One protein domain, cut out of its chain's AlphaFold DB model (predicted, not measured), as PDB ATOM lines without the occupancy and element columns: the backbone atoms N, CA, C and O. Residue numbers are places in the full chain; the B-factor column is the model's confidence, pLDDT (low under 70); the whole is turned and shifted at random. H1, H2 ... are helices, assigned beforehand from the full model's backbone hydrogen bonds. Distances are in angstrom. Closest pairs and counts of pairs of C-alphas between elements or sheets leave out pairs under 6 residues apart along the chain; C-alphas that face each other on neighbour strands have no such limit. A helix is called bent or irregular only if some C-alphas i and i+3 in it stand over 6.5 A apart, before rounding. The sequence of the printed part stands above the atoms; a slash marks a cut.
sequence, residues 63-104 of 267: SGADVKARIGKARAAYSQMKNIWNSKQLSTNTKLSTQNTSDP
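Overview. This is residues 63 to 104 of the 267 residues of an uncharacterized protein of Schistosoma mattheei (UniProt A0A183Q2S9). One long helix, H1, makes most of the length, and a shorter helix, H2, folds back beyond a tight link to make a lopsided, open V. The two helices come near each other only by the link, and most of H1 stands free. The printed part has 42 residues with two named helices, H1 then H2, and no named strand; its class is all helix. It is only just loose, close to extended, with a radius of gyration of the C-alphas of 13.4 A, and flat, spanning 40 by 23 by 8 A.

Arrangement. Start with H1, residues 64 to 86, which has a kink of 36 degrees near residue 80. It is irregular, but only just: C-alphas 80 and 83 are 6.6 A apart. Go on through the tight link of 5 residues to H2, residues 92 to 101. The helices are close but not clearly touching; their closest C-alphas, those of Trp 85 and Lys 95, are 7.2 A apart. Their lines stand at a shallow tilt of 29 degrees, opposite ways. O i to N i+4 pairs are within hydrogen-bond range in 17 of 19 cases in H1 and 5 of 6 in H2.

Along the chain. Find C-alpha 64 at (56.995, 48.419, -3.039); from there H1 runs 32.1 A to C-alpha 86 at (32.985, 42.226, -23.369). H2 runs 14.8 A from C-alpha 92 to C-alpha 101 at (27.728, 48.064, -6.029).

Size, cuts and confidence. The two C-alphas farthest apart, those of Ser 63 and Gln 89, are 41.2 A apart. The printed part has no cut. Look at the B-factor column for residues 89 to 104: their pLDDT is under 70, while the mean of the printed part is 72.5.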
ATOM      1  N   SER A  63      57.658  48.945   1.118       73.31
ATOM      2  CA  SER A  63      56.248  48.840   0.717       73.31
ATOM      3  C   SER A  63      56.054  48.467  -0.758       73.31
ATOM      4  O   SER A  63      54.984  47.996  -1.146       73.31
ATOM      5  N   GLY A  64      57.088  48.635  -1.593       76.31
ATOM      6  CA  GLY A  64      56.995  48.419  -3.039       76.31
ATOM      7  C   GLY A  64      56.564  46.999  -3.422       76.31
ATOM      8  O   GLY A  64      55.786  46.824  -4.360       76.31
ATOM      9  N   ALA A  65      57.010  45.985  -2.672       77.06
ATOM     10  CA  ALA A  65      56.626  44.593  -2.904       77.06
ATOM     11  C   ALA A  65      55.141  44.341  -2.597       77.06
ATOM     12  O   ALA A  65      54.445  43.711  -3.395       77.06
ATOM     13  N   ASP A  66      54.638  44.880  -1.484       77.44
ATOM     14  CA  ASP A  66      53.238  44.728  -1.078       77.44
ATOM     15  C   ASP A  66      52.285  45.491  -2.013       77.44
ATOM     16  O   ASP A  66      51.313  44.928  -2.525       77.44
ATOM     17  N   VAL A  67      52.614  46.742  -2.353       79.56
ATOM     18  CA  VAL A  67      51.850  47.540  -3.327       79.56
ATOM     19  C   VAL A  67      51.797  46.827  -4.679       79.56
ATOM     20  O   VAL A  67      50.725  46.685  -5.276       79.56
ATOM     21  N   LYS A  68      52.934  46.298  -5.147       83.75
ATOM     22  CA  LYS A  68      53.010  45.522  -6.392       83.75
ATOM     23  C   LYS A  68      52.160  44.252  -6.327       83.75
ATOM     24  O   LYS A  68      51.478  43.937  -7.303       83.75
ATOM     25  N   ALA A  69      52.138  43.555  -5.192       82.50
ATOM     26  CA  ALA A  69      51.299  42.376  -4.994       82.50
ATOM     27  C   ALA A  69      49.798  42.721  -5.029       82.50
ATOM     28  O   ALA A  69      49.020  42.024  -5.685       82.50
ATOM     29  N   ARG A  70      49.379  43.822  -4.390       83.88
ATOM     30  CA  ARG A  70      47.979  44.292  -4.404       83.88
ATOM     31  C   ARG A  70      47.529  44.701  -5.807       83.88
ATOM     32  O   ARG A  70      46.457  44.287  -6.246       83.88
ATOM     33  N   ILE A  71      48.375  45.424  -6.542       85.31
ATOM     34  CA  ILE A  71      48.120  45.776  -7.948       85.31
ATOM     35  C   ILE A  71      48.033  44.513  -8.817       85.31
ATOM     36  O   ILE A  71      47.143  44.410  -9.662       85.31
ATOM     37  N   GLY A  72      48.909  43.528  -8.594       90.00
ATOM     38  CA  GLY A  72      48.872  42.239  -9.290       90.00
ATOM     39  C   GLY A  72      47.548  41.495  -9.087       90.00
ATOM     40  O   GLY A  72      46.938  41.049 -10.059       90.00
ATOM     41  N   LYS A  73      47.050  41.440  -7.846       87.88
ATOM     42  CA  LYS A  73      45.748  40.833  -7.515       87.88
ATOM     43  C   LYS A  73      44.582  41.562  -8.187       87.88
ATOM     44  O   LYS A  73      43.728  40.913  -8.789       87.88
ATOM     45  N   ALA A  74      44.570  42.895  -8.148       86.69
ATOM     46  CA  ALA A  74      43.537  43.694  -8.805       86.69
ATOM     47  C   ALA A  74      43.535  43.488 -10.331       86.69
ATOM     48  O   ALA A  74      42.477  43.303 -10.929       86.69
ATOM     49  N   ARG A  75      44.716  43.435 -10.965       87.62
ATOM     50  CA  ARG A  75      44.847  43.149 -12.405       87.62
ATOM     51  C   ARG A  75      44.361  41.751 -12.768       87.62
ATOM     52  O   ARG A  75      43.728  41.595 -13.812       87.62
ATOM     53  N   ALA A  76      44.628  40.754 -11.927       88.75
ATOM     54  CA  ALA A  76      44.137  39.395 -12.132       88.75
ATOM     55  C   ALA A  76      42.602  39.341 -12.057       88.75
ATOM     56  O   ALA A  76      41.967  38.829 -12.978       88.75
ATOM     57  N   ALA A  77      41.998  39.950 -11.031       88.25
ATOM     58  CA  ALA A  77      40.543  40.026 -10.884       88.25
ATOM     59  C   ALA A  77      39.874  40.799 -12.035       88.25
ATOM     60  O   ALA A  77      38.900  40.333 -12.628       88.25
ATOM     61  N   TYR A  78      40.439  41.946 -12.425       81.75
ATOM     62  CA  TYR A  78      39.939  42.735 -13.553       81.75
ATOM     63  C   TYR A  78      40.014  41.954 -14.873       81.75
ATOM     64  O   TYR A  78      39.093  41.992 -15.687       81.75
ATOM     65  N   SER A  79      41.090  41.188 -15.065       85.00
ATOM     66  CA  SER A  79      41.267  40.338 -16.245       85.00
ATOM     67  C   SER A  79      40.235  39.207 -16.302       85.00
ATOM     68  O   SER A  79      39.750  38.897 -17.385       85.00
ATOM     69  N   GLN A  80      39.832  38.642 -15.157       82.06
ATOM     70  CA  GLN A  80      38.734  37.666 -15.079       82.06
ATOM     71  C   GLN A  80      37.374  38.299 -15.422       82.06
ATOM     72  O   GLN A  80      36.583  37.718 -16.164       82.06
ATOM     73  N   MET A  81      37.117  39.526 -14.961       77.75
ATOM     74  CA  MET A  81      35.893  40.277 -15.277       77.75
ATOM     75  C   MET A  81      35.849  40.838 -16.704       77.75
ATOM     76  O   MET A  81      34.782  41.237 -17.174       77.75
ATOM     77  N   LYS A  82      36.969  40.842 -17.433       80.81
ATOM     78  CA  LYS A  82      37.038  41.350 -18.811       80.81
ATOM     79  C   LYS A  82      36.063  40.629 -19.750       80.81
ATOM     80  O   LYS A  82      35.471  41.255 -20.625       80.81
ATOM     81  N   ASN A  83      35.836  39.336 -19.528       76.69
ATOM     82  CA  ASN A  83      34.887  38.538 -20.311       76.69
ATOM     83  C   ASN A  83      33.428  38.966 -20.075       76.69
ATOM     84  O   ASN A  83      32.627  38.982 -21.005       76.69
ATOM     85  N   ILE A  84      33.105  39.381 -18.848       77.38
ATOM     86  CA  ILE A  84      31.787  39.911 -18.472       77.38
ATOM     87  C   ILE A  84      31.577  41.283 -19.132       77.38
ATOM     88  O   ILE A  84      30.536  41.536 -19.738       77.38
ATOM     89  N   TRP A  85      32.601  42.141 -19.108       72.62
ATOM     90  CA  TRP A  85      32.571  43.459 -19.752       72.62
ATOM     91  C   TRP A  85      32.422  43.403 -21.274       72.62
ATOM     92  O   TRP A  85      31.697  44.219 -21.851       72.62
ATOM     93  N   ASN A  86      33.034  42.409 -21.918       72.56
ATOM     94  CA  ASN A  86      32.985  42.226 -23.369       72.56
ATOM     95  C   ASN A  86      31.718  41.509 -23.867       72.56
ATOM     96  O   ASN A  86      31.487  41.448 -25.074       72.56
ATOM     97  N   SER A  87      30.883  40.972 -22.971       74.19
ATOM     98  CA  SER A  87      29.651  40.291 -23.371       74.19
ATOM     99  C   SER A  87      28.637  41.279 -23.954       74.19
ATOM    100  O   SER A  87      28.284  42.277 -23.318       74.19
ATOM    101  N   LYS A  88      28.138  40.980 -25.160       74.75
ATOM    102  CA  LYS A  88      27.039  41.710 -25.818       74.75
ATOM    103  C   LYS A  88      25.670  41.403 -25.202       74.75
ATOM    104  O   LYS A  88      24.715  42.121 -25.464       74.75
ATOM    105  N   GLN A  89      25.579  40.334 -24.408       68.12
ATOM    106  CA  GLN A  89      24.329  39.886 -23.793       68.12
ATOM    107  C   GLN A  89      23.983  40.679 -22.521       68.12
ATOM    108  O   GLN A  89      22.828  40.732 -22.110       68.12
ATOM    109  N   LEU A  90      24.983  41.310 -21.900       62.38
ATOM    110  CA  LEU A  90      24.799  42.198 -20.757       62.38
ATOM    111  C   LEU A  90      24.481  43.606 -21.261       62.38
ATOM    112  O   LEU A  90      25.327  44.244 -21.894       62.38
ATOM    113  N   SER A  91      23.270  44.083 -20.971       67.25
ATOM    114  CA  SER A  91      22.867  45.451 -21.293       67.25
ATOM    115  C   SER A  91      23.725  46.459 -20.521       67.25
ATOM    116  O   SER A  91      24.218  46.186 -19.420       67.25
ATOM    117  N   THR A  92      23.911  47.644 -21.100       59.38
ATOM    118  CA  THR A  92      24.719  48.730 -20.524       59.38
ATOM    119  C   THR A  92      24.275  49.088 -19.096       59.38
ATOM    120  O   THR A  92      25.115  49.367 -18.242       59.38
ATOM    121  N   ASN A  93      22.978  48.957 -18.790       57.84
ATOM    122  CA  ASN A  93      22.400  49.229 -17.468       57.84
ATOM    123  C   ASN A  93      22.855  48.228 -16.386       57.84
ATOM    124  O   ASN A  93      23.138  48.627 -15.257       57.84
ATOM    125  N   THR A  94      23.018  46.941 -16.720       62.72
ATOM    126  CA  THR A  94      23.527  45.921 -15.779       62.72
ATOM    127  C   THR A  94      25.033  46.081 -15.524       62.72
ATOM    128  O   THR A  94      25.525  45.826 -14.420       62.72
ATOM    129  N   LYS A  95      25.777  46.558 -16.528       62.34
ATOM    130  CA  LYS A  95      27.218  46.845 -16.422       62.34
ATOM    131  C   LYS A  95      27.514  48.071 -15.549       62.34
ATOM    132  O   LYS A  95      28.442  48.037 -14.750       62.34
ATOM    133  N   LEU A  96      26.697  49.122 -15.645       62.88
ATOM    134  CA  LEU A  96      26.802  50.305 -14.780       62.88
ATOM    135  C   LEU A  96      26.368  50.001 -13.333       62.88
ATOM    136  O   LEU A  96      27.036  50.402 -12.384       62.88
ATOM    137  N   SER A  97      25.304  49.214 -13.137       63.19
ATOM    138  CA  SER A  97      24.828  48.818 -11.799       63.19
ATOM    139  C   SER A  97      25.860  48.004 -10.993       63.19
ATOM    140  O   SER A  97      25.999  48.185  -9.779       63.19
ATOM    141  N   THR A  98      26.646  47.153 -11.659       59.66
ATOM    142  CA  THR A  98      27.697  46.354 -11.003       59.66
ATOM    143  C   THR A  98      28.905  47.187 -10.557       59.66
ATOM    144  O   THR A  98      29.477  46.881  -9.512       59.66
ATOM    145  N   GLN A  99      29.244  48.275 -11.258       60.22
ATOM    146  CA  GLN A  99      30.283  49.227 -10.822       60.22
ATOM    147  C   GLN A  99      29.864  50.015  -9.575       60.22
ATOM    148  O   GLN A  99      30.668  50.234  -8.673       60.22
ATOM    149  N   ASN A 100      28.584  50.366  -9.477       54.34
ATOM    150  CA  ASN A 100      28.054  51.142  -8.352       54.34
ATOM    151  C   ASN A 100      27.863  50.309  -7.071       54.34
ATOM    152  O   ASN A 100      27.719  50.859  -5.987       54.34
ATOM    153  N   THR A 101      27.879  48.976  -7.178       46.62
ATOM    154  CA  THR A 101      27.728  48.064  -6.029       46.62
ATOM    155  C   THR A 101      29.068  47.722  -5.362       46.62
ATOM    156  O   THR A 101      29.084  47.345  -4.188       46.62
ATOM    157  N   SER A 102      30.193  47.853  -6.083       53.56
ATOM    158  CA  SER A 102      31.542  47.630  -5.534       53.56
ATOM    159  C   SER A 102      32.040  48.753  -4.625       53.56
ATOM    160  O   SER A 102      33.043  48.564  -3.942       53.56
ATOM    161  N   ASP A 103      31.337  49.886  -4.593       46.19
ATOM    162  CA  ASP A 103      31.551  50.940  -3.611       46.19
ATOM    163  C   ASP A 103      30.574  50.729  -2.432       46.19
ATOM    164  O   ASP A 103      29.376  51.009  -2.554       46.19
ATOM    165  N   PRO A 104      31.015  50.159  -1.292       53.81
ATOM    166  CA  PRO A 104      30.133  49.848  -0.163       53.81
ATOM    167  C   PRO A 104      29.444  51.087   0.431       53.81
ATOM    168  O   PRO A 104      28.448  50.944   1.140       53.81
TER     169      PRO A 104